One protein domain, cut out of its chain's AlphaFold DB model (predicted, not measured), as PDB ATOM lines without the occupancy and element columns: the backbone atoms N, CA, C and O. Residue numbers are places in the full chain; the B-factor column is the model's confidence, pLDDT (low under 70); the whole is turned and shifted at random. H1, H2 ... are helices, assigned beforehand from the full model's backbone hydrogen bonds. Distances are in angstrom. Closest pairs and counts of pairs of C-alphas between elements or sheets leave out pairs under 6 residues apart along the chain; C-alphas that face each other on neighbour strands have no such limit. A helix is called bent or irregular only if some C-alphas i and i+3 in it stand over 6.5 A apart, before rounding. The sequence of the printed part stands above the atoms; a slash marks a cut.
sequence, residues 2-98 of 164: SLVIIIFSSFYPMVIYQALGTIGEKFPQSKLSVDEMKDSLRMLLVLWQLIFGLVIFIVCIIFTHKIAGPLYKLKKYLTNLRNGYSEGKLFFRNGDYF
ATOM      1  N   SER A   2      -3.213 -13.148 -17.873       88.56
ATOM      2  CA  SER A   2      -2.780 -14.244 -18.767       88.56
ATOM      3  C   SER A   2      -3.881 -14.761 -19.704       88.56
ATOM      4  O   SER A   2      -3.657 -14.847 -20.902       88.56
ATOM      5  N   LEU A   3      -5.091 -15.016 -19.193       88.00
ATOM      6  CA  LEU A   3      -6.251 -15.439 -19.998       88.00
ATOM      7  C   LEU A   3      -6.582 -14.465 -21.135       88.00
ATOM      8  O   LEU A   3      -6.831 -14.896 -22.252       88.00
ATOM      9  N   VAL A   4      -6.535 -13.159 -20.861       91.81
ATOM     10  CA  VAL A   4      -6.786 -12.124 -21.873       91.81
ATOM     11  C   VAL A   4      -5.723 -12.208 -22.967       91.81
ATOM     12  O   VAL A   4      -6.066 -12.299 -24.138       91.81
ATOM     13  N   ILE A   5      -4.440 -12.279 -22.598       91.88
ATOM     14  CA  ILE A   5      -3.331 -12.407 -23.558       91.88
ATOM     15  C   ILE A   5      -3.469 -13.689 -24.389       91.88
ATOM     16  O   ILE A   5      -3.283 -13.654 -25.601       91.88
ATOM     17  N   ILE A   6      -3.848 -14.808 -23.765       91.25
ATOM     18  CA  ILE A   6      -4.048 -16.087 -24.455       91.25
ATOM     19  C   ILE A   6      -5.208 -15.986 -25.455       91.25
ATOM     20  O   ILE A   6      -5.049 -16.406 -26.600       91.25
ATOM     21  N   ILE A   7      -6.333 -15.377 -25.068       91.81
ATOM     22  CA  ILE A   7      -7.483 -15.151 -25.958       91.81
ATOM     23  C   ILE A   7      -7.099 -14.250 -27.135       91.81
ATOM     24  O   ILE A   7      -7.429 -14.561 -28.271       91.81
ATOM     25  N   PHE A   8      -6.365 -13.161 -26.901       93.50
ATOM     26  CA  PHE A   8      -5.907 -12.307 -27.999       93.50
ATOM     27  C   PHE A   8      -4.891 -13.020 -28.900       93.50
ATOM     28  O   PHE A   8      -4.936 -12.868 -30.118       93.50
ATOM     29  N   SER A   9      -4.004 -13.843 -28.337       91.88
ATOM     30  CA  SER A   9      -3.010 -14.588 -29.120       91.88
ATOM     31  C   SER A   9      -3.622 -15.670 -30.012       91.88
ATOM     32  O   SER A   9      -3.089 -15.932 -31.088       91.88
ATOM     33  N   SER A  10      -4.772 -16.246 -29.629       91.25
ATOM     34  CA  SER A  10      -5.462 -17.257 -30.441       91.25
ATOM     35  C   SER A  10      -6.060 -16.690 -31.734       91.25
ATOM     36  O   SER A  10      -6.423 -17.450 -32.636       91.25
ATOM     37  N   PHE A  11      -6.096 -15.362 -31.870       94.69
ATOM     38  CA  PHE A  11      -6.490 -14.696 -33.102       94.69
ATOM     39  C   PHE A  11      -5.520 -14.992 -34.255       94.69
ATOM     40  O   PHE A  11      -5.962 -15.234 -35.373       94.69
ATOM     41  N   TYR A  12      -4.207 -15.052 -34.005       91.06
ATOM     42  CA  TYR A  12      -3.210 -15.304 -35.055       91.06
ATOM     43  C   TYR A  12      -3.378 -16.681 -35.736       91.06
ATOM     44  O   TYR A  12      -3.494 -16.718 -36.966       91.06
ATOM     45  N   PRO A  13      -3.472 -17.809 -34.997       93.25
ATOM     46  CA  PRO A  13      -3.732 -19.116 -35.601       93.25
ATOM     47  C   PRO A  13      -5.061 -19.166 -36.361       93.25
ATOM     48  O   PRO A  13      -5.136 -19.769 -37.432       93.25
ATOM     49  N   MET A  14      -6.097 -18.510 -35.827       93.12
ATOM     50  CA  MET A  14      -7.408 -18.420 -36.470       93.12
ATOM     51  C   MET A  14      -7.320 -17.690 -37.816       93.12
ATOM     52  O   MET A  14      -7.812 -18.207 -38.818       93.12
ATOM     53  N   VAL A  15      -6.655 -16.533 -37.854       94.81
ATOM     54  CA  VAL A  15      -6.469 -15.737 -39.076       94.81
ATOM     55  C   VAL A  15      -5.685 -16.515 -40.127       94.81
ATOM     56  O   VAL A  15      -6.085 -16.516 -41.287       94.81
ATOM     57  N   ILE A  16      -4.617 -17.225 -39.745       93.31
ATOM     58  CA  ILE A  16      -3.863 -18.070 -40.684       93.31
ATOM     59  C   ILE A  16      -4.758 -19.155 -41.269       93.31
ATOM     60  O   ILE A  16      -4.825 -19.310 -42.488       93.31
ATOM     61  N   TYR A  17      -5.456 -19.901 -40.413       92.44
ATOM     62  CA  TYR A  17      -6.295 -21.005 -40.862       92.44
ATOM     63  C   TYR A  17      -7.412 -20.519 -41.801       92.44
ATOM     64  O   TYR A  17      -7.683 -21.142 -42.831       92.44
ATOM     65  N   GLN A  18      -8.016 -19.369 -41.484       93.00
ATOM     66  CA  GLN A  18      -9.028 -18.725 -42.316       93.00
ATOM     67  C   GLN A  18      -8.451 -18.228 -43.649       93.00
ATOM     68  O   GLN A  18      -9.035 -18.498 -44.697       93.00
ATOM     69  N   ALA A  19      -7.295 -17.558 -43.633       93.50
ATOM     70  CA  ALA A  19      -6.639 -17.045 -44.834       93.50
ATOM     71  C   ALA A  19      -6.309 -18.168 -45.826       93.50
ATOM     72  O   ALA A  19      -6.578 -18.033 -47.019       93.50
ATOM     73  N   LEU A  20      -5.802 -19.303 -45.332       92.25
ATOM     74  CA  LEU A  20      -5.554 -20.480 -46.164       92.25
ATOM     75  C   LEU A  20      -6.846 -21.034 -46.770       92.25
ATOM     76  O   LEU A  20      -6.875 -21.349 -47.955       92.25
ATOM     77  N   GLY A  21      -7.933 -21.097 -45.994       90.62
ATOM     78  CA  GLY A  21      -9.247 -21.483 -46.513       90.62
ATOM     79  C   GLY A  21      -9.706 -20.583 -47.662       90.62
ATOM     80  O   GLY A  21     -10.058 -21.078 -48.730       90.62
ATOM     81  N   THR A  22      -9.603 -19.264 -47.487       92.31
ATOM     82  CA  THR A  22      -9.958 -18.288 -48.526       92.31
ATOM     83  C   THR A  22      -9.085 -18.414 -49.779       92.31
ATOM     84  O   THR A  22      -9.587 -18.241 -50.889       92.31
ATOM     85  N   ILE A  23      -7.791 -18.728 -49.644       91.56
ATOM     86  CA  ILE A  23      -6.905 -18.969 -50.796       91.56
ATOM     87  C   ILE A  23      -7.357 -20.216 -51.569       91.56
ATOM     88  O   ILE A  23      -7.481 -20.154 -52.792       91.56
ATOM     89  N   GLY A  24      -7.656 -21.315 -50.870       90.94
ATOM     90  CA  GLY A  24      -8.124 -22.556 -51.495       90.94
ATOM     91  C   GLY A  24      -9.453 -22.395 -52.242       90.94
ATOM     92  O   GLY A  24      -9.646 -23.000 -53.295       90.94
ATOM     93  N   GLU A  25     -10.351 -21.542 -51.743       90.94
ATOM     94  CA  GLU A  25     -11.612 -21.201 -52.418       90.94
ATOM     95  C   GLU A  25     -11.408 -20.312 -53.652       90.94
ATOM     96  O   GLU A  25     -12.056 -20.524 -54.677       90.94
ATOM     97  N   LYS A  26     -10.504 -19.326 -53.575       92.25
ATOM     98  CA  LYS A  26     -10.243 -18.379 -54.671       92.25
ATOM     99  C   LYS A  26      -9.418 -18.968 -55.814       92.25
ATOM    100  O   LYS A  26      -9.536 -18.487 -56.939       92.25
ATOM    101  N   PHE A  27      -8.604 -19.987 -55.544       91.69
ATOM    102  CA  PHE A  27      -7.751 -20.646 -56.535       91.69
ATOM    103  C   PHE A  27      -8.035 -22.158 -56.572       91.69
ATOM    104  O   PHE A  27      -7.271 -22.946 -55.999       91.69
ATOM    105  N   PRO A  28      -9.113 -22.588 -57.263       87.38
ATOM    106  CA  PRO A  28      -9.563 -23.982 -57.281       87.38
ATOM    107  C   PRO A  28      -8.489 -24.973 -57.740       87.38
ATOM    108  O   PRO A  28      -8.409 -26.082 -57.219       87.38
ATOM    109  N   GLN A  29      -7.619 -24.555 -58.663       90.31
ATOM    110  CA  GLN A  29      -6.493 -25.342 -59.169       90.31
ATOM    111  C   GLN A  29      -5.464 -25.718 -58.092       90.31
ATOM    112  O   GLN A  29      -4.738 -26.689 -58.260       90.31
ATOM    113  N   SER A  30      -5.406 -24.969 -56.986       87.38
ATOM    114  CA  SER A  30      -4.505 -25.219 -55.849       87.38
ATOM    115  C   SER A  30      -5.221 -25.744 -54.604       87.38
ATOM    116  O   SER A  30      -4.577 -25.967 -53.582       87.38
ATOM    117  N   LYS A  31      -6.545 -25.950 -54.662       87.75
ATOM    118  CA  LYS A  31      -7.369 -26.278 -53.490       87.75
ATOM    119  C   LYS A  31      -6.887 -27.529 -52.748       87.75
ATOM    120  O   LYS A  31      -6.751 -27.482 -51.533       87.75
ATOM    121  N   LEU A  32      -6.570 -28.602 -53.480       87.00
ATOM    122  CA  LEU A  32      -6.066 -29.858 -52.904       87.00
ATOM    123  C   LEU A  32      -4.765 -29.639 -52.115       87.00
ATOM    124  O   LEU A  32      -4.688 -30.005 -50.948       87.00
ATOM    125  N   SER A  33      -3.787 -28.954 -52.712       90.44
ATOM    126  CA  SER A  33      -2.509 -28.646 -52.055       90.44
ATOM    127  C   SER A  33      -2.677 -27.726 -50.839       90.44
ATOM    128  O   SER A  33      -1.950 -27.847 -49.855       90.44
ATOM    129  N   VAL A  34      -3.635 -26.795 -50.887       91.38
ATOM    130  CA  VAL A  34      -3.935 -25.884 -49.773       91.38
ATOM    131  C   VAL A  34      -4.621 -26.614 -48.615       91.38
ATOM    132  O   VAL A  34      -4.301 -26.332 -47.461       91.38
ATOM    133  N   ASP A  35      -5.533 -27.547 -48.888       90.25
ATOM    134  CA  ASP A  35      -6.193 -28.334 -47.843       90.25
ATOM    135  C   ASP A  35      -5.208 -29.301 -47.159       90.25
ATOM    136  O   ASP A  35      -5.153 -29.328 -45.929       90.25
ATOM    137  N   GLU A  36      -4.324 -29.966 -47.912       90.69
ATOM    138  CA  GLU A  36      -3.221 -30.765 -47.345       90.69
ATOM    139  C   GLU A  36      -2.294 -29.923 -46.449       90.69
ATOM    140  O   GLU A  36      -1.877 -30.351 -45.364       90.69
ATOM    141  N   MET A  37      -2.000 -28.688 -46.868       90.44
ATOM    142  CA  MET A  37      -1.212 -27.747 -46.074       90.44
ATOM    143  C   MET A  37      -1.951 -27.321 -44.798       90.44
ATOM    144  O   MET A  37      -1.337 -27.254 -43.734       90.44
ATOM    145  N   LYS A  38      -3.261 -27.054 -44.864       91.25
ATOM    146  CA  LYS A  38      -4.075 -26.700 -43.689       91.25
ATOM    147  C   LYS A  38      -4.115 -27.826 -42.666       91.25
ATOM    148  O   LYS A  38      -3.947 -27.549 -41.478       91.25
ATOM    149  N   ASP A  39      -4.295 -29.066 -43.108       89.44
ATOM    150  CA  ASP A  39      -4.315 -30.228 -42.220       89.44
ATOM    151  C   ASP A  39      -2.958 -30.429 -41.538       89.44
ATOM    152  O   ASP A  39      -2.893 -30.605 -40.318       89.44
ATOM    153  N   SER A  40      -1.871 -30.274 -42.298       89.19
ATOM    154  CA  SER A  40      -0.503 -30.338 -41.770       89.19
ATOM    155  C   SER A  40      -0.214 -29.214 -40.763       89.19
ATOM    156  O   SER A  40       0.395 -29.440 -39.715       89.19
ATOM    157  N   LEU A  41      -0.682 -27.992 -41.038       93.69
ATOM    158  CA  LEU A  41      -0.462 -26.828 -40.177       93.69
ATOM    159  C   LEU A  41      -1.364 -26.805 -38.944       93.69
ATOM    160  O   LEU A  41      -0.991 -26.206 -37.937       93.69
ATOM    161  N   ARG A  42      -2.535 -27.449 -38.977       91.88
ATOM    162  CA  ARG A  42      -3.495 -27.423 -37.866       91.88
ATOM    163  C   ARG A  42      -2.872 -27.920 -36.566       91.88
ATOM    164  O   ARG A  42      -2.982 -27.247 -35.542       91.88
ATOM    165  N   MET A  43      -2.208 -29.076 -36.601       92.06
ATOM    166  CA  MET A  43      -1.561 -29.638 -35.412       92.06
ATOM    167  C   MET A  43      -0.422 -28.737 -34.927       92.06
ATOM    168  O   MET A  43      -0.315 -28.471 -33.731       92.06
ATOM    169  N   LEU A  44       0.379 -28.207 -35.856       93.88
ATOM    170  CA  LEU A  44       1.484 -27.302 -35.549       93.88
ATOM    171  C   LEU A  44       0.999 -26.016 -34.858       93.88
ATOM    172  O   LEU A  44       1.557 -25.624 -33.836       93.88
ATOM    173  N   LEU A  45      -0.056 -25.385 -35.378       93.69
ATOM    174  CA  LEU A  45      -0.642 -24.165 -34.816       93.69
ATOM    175  C   LEU A  45      -1.207 -24.388 -33.408       93.69
ATOM    176  O   LEU A  45      -1.007 -23.553 -32.528       93.69
ATOM    177  N   VAL A  46      -1.876 -25.523 -33.176       93.62
ATOM    178  CA  VAL A  46      -2.391 -25.882 -31.845       93.62
ATOM    179  C   VAL A  46      -1.246 -26.103 -30.858       93.62
ATOM    180  O   VAL A  46      -1.284 -25.559 -29.756       93.62
ATOM    181  N   LEU A  47      -0.208 -26.852 -31.244       94.81
ATOM    182  CA  LEU A  47       0.954 -27.089 -30.383       94.81
ATOM    183  C   LEU A  47       1.672 -25.783 -30.029       94.81
ATOM    184  O   LEU A  47       1.964 -25.546 -28.857       94.81
ATOM    185  N   TRP A  48       1.886 -24.900 -31.007       94.62
ATOM    186  CA  TRP A  48       2.462 -23.578 -30.759       94.62
ATOM    187  C   TRP A  48       1.607 -22.732 -29.821       94.62
ATOM    188  O   TRP A  48       2.152 -22.105 -28.914       94.62
ATOM    189  N   GLN A  49       0.284 -22.749 -29.987       94.81
ATOM    190  CA  GLN A  49      -0.625 -22.024 -29.103       94.81
ATOM    191  C   GLN A  49      -0.539 -22.531 -27.657       94.81
ATOM    192  O   GLN A  49      -0.547 -21.729 -26.723       94.81
ATOM    193  N   LEU A  50      -0.432 -23.848 -27.458       95.25
ATOM    194  CA  LEU A  50      -0.282 -24.442 -26.127       95.25
ATOM    195  C   LEU A  50       1.060 -24.071 -25.486       95.25
ATOM    196  O   LEU A  50       1.084 -23.652 -24.329       95.25
ATOM    197  N   ILE A  51       2.159 -24.172 -26.239       96.25
ATOM    198  CA  ILE A  51       3.499 -23.795 -25.764       96.25
ATOM    199  C   ILE A  51       3.524 -22.310 -25.397       96.25
ATOM    200  O   ILE A  51       3.937 -21.953 -24.296       96.25
ATOM    201  N   PHE A  52       3.029 -21.444 -26.281       95.19
ATOM    202  CA  PHE A  52       2.943 -20.011 -26.028       95.19
ATOM    203  C   PHE A  52       2.100 -19.706 -24.784       95.19
ATOM    204  O   PHE A  52       2.534 -18.953 -23.913       95.19
ATOM    205  N   GLY A  53       0.929 -20.338 -24.656       95.19
ATOM    206  CA  GLY A  53       0.063 -20.183 -23.490       95.19
ATOM    207  C   GLY A  53       0.753 -20.578 -22.184       95.19
ATOM    208  O   GLY A  53       0.658 -19.842 -21.201       95.19
ATOM    209  N   LEU A  54       1.498 -21.687 -22.182       95.94
ATOM    210  CA  LEU A  54       2.275 -22.136 -21.027       95.94
ATOM    211  C   LEU A  54       3.376 -21.134 -20.656       95.94
ATOM    212  O   LEU A  54       3.516 -20.776 -19.486       95.94
ATOM    213  N   VAL A  55       4.126 -20.640 -21.643       96.31
ATOM    214  CA  VAL A  55       5.183 -19.637 -21.432       96.31
ATOM    215  C   VAL A  55       4.600 -18.356 -20.835       96.31
ATOM    216  O   VAL A  55       5.083 -17.880 -19.807       96.31
ATOM    217  N   ILE A  56       3.522 -17.827 -21.421       95.81
ATOM    218  CA  ILE A  56       2.839 -16.629 -20.913       95.81
ATOM    219  C   ILE A  56       2.317 -16.847 -19.496       95.81
ATOM    220  O   ILE A  56       2.449 -15.964 -18.651       95.81
ATOM    221  N   PHE A  57       1.748 -18.016 -19.212       94.25
ATOM    222  CA  PHE A  57       1.259 -18.343 -17.879       94.25
ATOM    223  C   PHE A  57       2.378 -18.276 -16.829       94.25
ATOM    224  O   PHE A  57       2.218 -17.600 -15.811       94.25
ATOM    225  N   ILE A  58       3.531 -18.892 -17.109       96.06
ATOM    226  CA  ILE A  58       4.703 -18.866 -16.221       96.06
ATOM    227  C   ILE A  58       5.214 -17.431 -16.033       96.06
ATOM    228  O   ILE A  58       5.435 -16.997 -14.901       96.06
ATOM    229  N   VAL A  59       5.348 -16.664 -17.120       94.88
ATOM    230  CA  VAL A  59       5.795 -15.263 -17.062       94.88
ATOM    231  C   VAL A  59       4.850 -14.415 -16.208       94.88
ATOM    232  O   VAL A  59       5.310 -13.655 -15.356       94.88
ATOM    233  N   CYS A  60       3.533 -14.568 -16.373       94.06
ATOM    234  CA  CYS A  60       2.548 -13.846 -15.569       94.06
ATOM    235  C   CYS A  60       2.637 -14.190 -14.076       94.06
ATOM    236  O   CYS A  60       2.490 -13.291 -13.246       94.06
ATOM    237  N   ILE A  61       2.891 -15.453 -13.717       93.62
ATOM    238  CA  ILE A  61       3.099 -15.854 -12.317       93.62
ATOM    239  C   ILE A  61       4.327 -15.146 -11.742       93.62
ATOM    240  O   ILE A  61       4.228 -14.499 -10.699       93.62
ATOM    241  N   ILE A  62       5.464 -15.212 -12.441       93.31
ATOM    242  CA  ILE A  62       6.709 -14.566 -12.001       93.31
ATOM    243  C   ILE A  62       6.490 -13.061 -11.820       93.31
ATOM    244  O   ILE A  62       6.868 -12.498 -10.792       93.31
ATOM    245  N   PHE A  63       5.836 -12.416 -12.787       93.69
ATOM    246  CA  PHE A  63       5.536 -10.988 -12.734       93.69
ATOM    247  C   PHE A  63       4.642 -10.631 -11.540       93.69
ATOM    248  O   PHE A  63       4.921  -9.676 -10.820       93.69
ATOM    249  N   THR A  64       3.612 -11.438 -11.273       93.56
ATOM    250  CA  THR A  64       2.698 -11.223 -10.142       93.56
ATOM    251  C   THR A  64       3.438 -11.302  -8.809       93.56
ATOM    252  O   THR A  64       3.250 -10.439  -7.955       93.56
ATOM    253  N   HIS A  65       4.324 -12.286  -8.631       91.50
ATOM    254  CA  HIS A  65       5.093 -12.420  -7.392       91.50
ATOM    255  C   HIS A  65       6.086 -11.274  -7.171       91.50
ATOM    256  O   HIS A  65       6.207 -10.804  -6.040       91.50
ATOM    257  N   LYS A  66       6.728 -10.783  -8.239       94.88
ATOM    258  CA  LYS A  66       7.657  -9.641  -8.183       94.88
ATOM    259  C   LYS A  66       6.994  -8.308  -7.821       94.88
ATOM    260  O   LYS A  66       7.697  -7.364  -7.483       94.88
ATOM    261  N   ILE A  67       5.664  -8.217  -7.910       95.56
ATOM    262  CA  ILE A  67       4.871  -7.038  -7.522       95.56
ATOM    263  C   ILE A  67       4.207  -7.253  -6.160       95.56
ATOM    264  O   ILE A  67       4.314  -6.415  -5.266       95.56
ATOM    265  N   ALA A  68       3.521  -8.385  -5.985       95.62
ATOM    266  CA  ALA A  68       2.744  -8.663  -4.782       95.62
ATOM    267  C   ALA A  68       3.628  -8.794  -3.533       95.62
ATOM    268  O   ALA A  68       3.226  -8.347  -2.459       95.62
ATOM    269  N   GLY A  69       4.830  -9.369  -3.672       94.81
ATOM    270  CA  GLY A  69       5.794  -9.496  -2.577       94.81
ATOM    271  C   GLY A  69       6.186  -8.137  -1.982       94.81
ATOM    272  O   GLY A  69       5.920  -7.908  -0.798       94.81
ATOM    273  N   PRO A  70       6.753  -7.218  -2.787       96.62
ATOM    274  CA  PRO A  70       7.084  -5.861  -2.351       96.62
ATOM    275  C   PRO A  70       5.911  -5.097  -1.742       96.62
ATOM    276  O   PRO A  70       6.043  -4.558  -0.648       96.62
ATOM    277  N   LEU A  71       4.736  -5.108  -2.384       97.25
ATOM    278  CA  LEU A  71       3.562  -4.391  -1.872       97.25
ATOM    279  C   LEU A  71       3.077  -4.940  -0.527       97.25
ATOM    280  O   LEU A  71       2.699  -4.172   0.359       97.25
ATOM    281  N   TYR A  72       3.105  -6.263  -0.347       96.69
ATOM    282  CA  TYR A  72       2.771  -6.872   0.936       96.69
ATOM    283  C   TYR A  72       3.779  -6.477   2.022       96.69
ATOM    284  O   TYR A  72       3.374  -6.092   3.122       96.69
ATOM    285  N   LYS A  73       5.083  -6.514   1.708       96.06
ATOM    286  CA  LYS A  73       6.142  -6.112   2.642       96.06
ATOM    287  C   LYS A  73       6.033  -4.628   3.003       96.06
ATOM    288  O   LYS A  73       6.086  -4.315   4.185       96.06
ATOM    289  N   LEU A  74       5.786  -3.747   2.033       97.31
ATOM    290  CA  LEU A  74       5.550  -2.317   2.258       97.31
ATOM    291  C   LEU A  74       4.349  -2.083   3.177       97.31
ATOM    292  O   LEU A  74       4.455  -1.363   4.163       97.31
ATOM    293  N   LYS A  75       3.209  -2.728   2.897       97.38
ATOM    294  CA  LYS A  75       2.016  -2.611   3.745       97.38
ATOM    295  C   LYS A  75       2.309  -3.037   5.182       97.38
ATOM    296  O   LYS A  75       1.872  -2.365   6.117       97.38
ATOM    297  N   LYS A  76       3.009  -4.161   5.357       96.06
ATOM    298  CA  LYS A  76       3.383  -4.671   6.678       96.06
ATOM    299  C   LYS A  76       4.305  -3.685   7.396       96.06
ATOM    300  O   LYS A  76       3.999  -3.296   8.514       96.06
ATOM    301  N   TYR A  77       5.340  -3.217   6.709       95.94
ATOM    302  CA  TYR A  77       6.297  -2.243   7.219       95.94
ATOM    303  C   TYR A  77       5.618  -0.949   7.693       95.94
ATOM    304  O   TYR A  77       5.773  -0.561   8.844       95.94
ATOM    305  N   LEU A  78       4.758  -0.341   6.869       95.06
ATOM    306  CA  LEU A  78       4.013   0.867   7.250       95.06
ATOM    307  C   LEU A  78       3.022   0.623   8.398       95.06
ATOM    308  O   LEU A  78       2.774   1.508   9.213       95.06
ATOM    309  N   THR A  79       2.437  -0.575   8.474       95.12
ATOM    310  CA  THR A  79       1.550  -0.950   9.588       95.12
ATOM    311  C   THR A  79       2.329  -1.058  10.893       95.12
ATOM    312  O   THR A  79       1.847  -0.599  11.923       95.12
ATOM    313  N   ASN A  80       3.521  -1.647  10.840       92.44
ATOM    314  CA  ASN A  80       4.407  -1.790  11.984       92.44
ATOM    315  C   ASN A  80       4.932  -0.431  12.451       92.44
ATOM    316  O   ASN A  80       4.783  -0.122  13.629       92.44
ATOM    317  N   LEU A  81       5.370   0.420  11.515       91.12
ATOM    318  CA  LEU A  81       5.758   1.803  11.791       91.12
ATOM    319  C   LEU A  81       4.636   2.575  12.503       91.12
ATOM    320  O   LEU A  81       4.861   3.199  13.531       91.12
ATOM    321  N   ARG A  82       3.393   2.483  12.008       89.56
ATOM    322  CA  ARG A  82       2.234   3.140  12.639       89.56
ATOM    323  C   ARG A  82       1.956   2.643  14.061       89.56
ATOM    324  O   ARG A  82       1.397   3.384  14.862       89.56
ATOM    325  N   ASN A  83       2.283   1.392  14.353       89.38
ATOM    326  CA  ASN A  83       2.058   0.786  15.661       89.38
ATOM    327  C   ASN A  83       3.245   0.994  16.624       89.38
ATOM    328  O   ASN A  83       3.230   0.401  17.698       89.38
ATOM    329  N   GLY A  84       4.256   1.785  16.243       84.00
ATOM    330  CA  GLY A  84       5.448   2.030  17.062       84.00
ATOM    331  C   GLY A  84       6.468   0.887  17.043       84.00
ATOM    332  O   GLY A  84       7.307   0.801  17.929       84.00
ATOM    333  N   TYR A  85       6.400  -0.027  16.067       82.69
ATOM    334  CA  TYR A  85       7.418  -1.064  15.898       82.69
ATOM    335  C   TYR A  85       8.479  -0.610  14.893       82.69
ATOM    336  O   TYR A  85       8.181  -0.436  13.707       82.69
ATOM    337  N   SER A  86       9.727  -0.500  15.348       73.44
ATOM    338  CA  SER A  86      10.885  -0.238  14.491       73.44
ATOM    339  C   SER A  86      11.337  -1.524  13.785       73.44
ATOM    340  O   SER A  86      11.837  -2.461  14.406       73.44
ATOM    341  N   GLU A  87      11.140  -1.602  12.463       74.81
ATOM    342  CA  GLU A  87      11.595  -2.735  11.632       74.81
ATOM    343  C   GLU A  87      12.883  -2.427  10.841       74.81
ATOM    344  O   GLU A  87      13.205  -3.114   9.868       74.81
ATOM    345  N   GLY A  88      13.649  -1.413  11.256       87.31
ATOM    346  CA  GLY A  88      14.831  -0.956  10.523       87.31
ATOM    347  C   GLY A  88      14.476  -0.407   9.135       87.31
ATOM    348  O   GLY A  88      13.389   0.133   8.929       87.31
ATOM    349  N   LYS A  89      15.392  -0.535   8.164       93.69
ATOM    350  CA  LYS A  89      15.165  -0.075   6.781       93.69
ATOM    351  C   LYS A  89      14.330  -1.084   5.977       93.69
ATOM    352  O   LYS A  89      14.547  -2.296   6.039       93.69
ATOM    353  N   LEU A  90      13.402  -0.582   5.169       96.44
ATOM    354  CA  LEU A  90      12.655  -1.341   4.173       96.44
ATOM    355  C   LEU A  90      13.565  -1.729   2.998       96.44
ATOM    356  O   LEU A  90      14.284  -0.902   2.454       96.44
ATOM    357  N   PHE A  91      13.501  -2.984   2.561       96.12
ATOM    358  CA  PHE A  91      14.199  -3.463   1.359       96.12
ATOM    359  C   PHE A  91      13.365  -4.522   0.641       96.12
ATOM    360  O   PHE A  91      12.691  -5.329   1.293       96.12
ATOM    361  N   PHE A  92      13.430  -4.586  -0.685       96.69
ATOM    362  CA  PHE A  92      12.801  -5.656  -1.468       96.69
ATOM    363  C   PHE A  92      13.847  -6.636  -2.003       96.69
ATOM    364  O   PHE A  92      15.048  -6.387  -1.930       96.69
ATOM    365  N   ARG A  93      13.424  -7.807  -2.495       93.88
ATOM    366  CA  ARG A  93      14.376  -8.827  -2.965       93.88
ATOM    367  C   ARG A  93      15.002  -8.392  -4.286       93.88
ATOM    368  O   ARG A  93      14.351  -7.745  -5.101       93.88
ATOM    369  N   ASN A  94      16.234  -8.824  -4.545       91.25
ATOM    370  CA  ASN A  94      16.889  -8.567  -5.827       91.25
ATOM    371  C   ASN A  94      16.023  -9.053  -7.000       91.25
ATOM    372  O   ASN A  94      15.640 -10.223  -7.067       91.25
ATOM    373  N   GLY A  95      15.728  -8.141  -7.926       90.50
ATOM    374  CA  GLY A  95      14.897  -8.400  -9.101       90.50
ATOM    375  C   GLY A  95      13.386  -8.270  -8.883       90.50
ATOM    376  O   GLY A  95      12.656  -8.460  -9.860       90.50
ATOM    377  N   ASP A  96      12.923  -7.961  -7.671       95.88
ATOM    378  CA  ASP A  96      11.573  -7.438  -7.440       95.88
ATOM    379  C   ASP A  96      11.466  -5.985  -7.942       95.88
ATOM    380  O   ASP A  96      12.473  -5.290  -8.099       95.88
ATOM    381  N   TYR A  97      10.237  -5.530  -8.190       94.56
ATOM    382  CA  TYR A  97       9.969  -4.140  -8.570       94.56
ATOM    383  C   TYR A  97       9.984  -3.199  -7.352       94.56
ATOM    384  O   TYR A  97       9.913  -3.654  -6.209       94.56
ATOM    385  N   PHE A  98      10.003  -1.888  -7.619       96.56
ATOM    386  CA  PHE A  98       9.828  -0.809  -6.633       96.56
ATOM    387  C   PHE A  98      10.984  -0.620  -5.634       96.56
ATOM    388  O   PHE A  98      10.756  -0.186  -4.510       96.56
TER     389      PHE A  98
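Overview. This is residues 2 to 98 of the 164 residues of an uncharacterized protein of Bacteriovorax sp. Seq25_V (UniProt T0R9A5). A long helical hairpin with unequal arms: H1 and H2, end to end, make the short arm and run back beside residues 30 to 60 of the one very long helix H3, which makes the longest axis and runs on well past them. Beyond H3, the unnamed stretch of residues 83 to 98 turns and folds back beside the later part of H3, while residues 79 to 84 stick out at that end. The printed part has 97 residues with three named helices, in the order H1, H2, H3, and no named strand; the class is all helix. The whole is an extended rod, with a radius of gyration of the C-alphas of 24.6 A and spans of 82 by 17 by 14 A.

Along the chain. H1 covers residues 2 to 9, from C-alpha 2 at (-2.780, -14.244, -18.767), and measures 10.4 A from first to last C-alpha. H2 covers residues 11 to 26 and measures 22.2 A. H3 covers residues 28 to 82 and measures 75.9 A, from C-alpha 28 at (-9.563, -23.982, -57.281) to C-alpha 82 at (2.234, 3.140, 12.639). H3 is irregular, with C-alphas 29 and 32 7.7 A apart, and has a kink of 38 degrees near residue 39. Residues 83 to 98 hold no named element.

Arrangement. H1 and H2 meet only through their link. H1 touches H3, which meets it with residues 49 to 60 alone; the closest C-alphas are those of Ser 2 and Phe 57, 5.8 A apart. The two run opposite ways at a shallow tilt of 28 degrees. H2 and H3 form a helical hairpin, running opposite ways at a shallow tilt of 14 degrees. They touch, H3 with residues 30 to 49 alone, and their closest C-alphas are those of Gly 24 and Lys 31, 4.3 A apart. In H1 and H2 every O i to N i+4 pair is within hydrogen-bond range, and in H3 46 of 51 are.

Size, cuts and confidence. The two C-alphas farthest apart are those of Gln 29 and Gly 84, 81.9 A, while the first and last printed C-alphas, of Ser 2 and Phe 98, are 22.1 A apart. Residues 79 to 84, of which 79 to 82 belong to H3, stand free. The C-alphas of residues 83 to 98 lie 19 to 43 A from the mean of the C-alphas. The links H1 to H2 and H2 to H3 are tight, with one residue in each. The printed part has no cut. The mean pLDDT of the printed part is 92.4, and no printed residue is under 70.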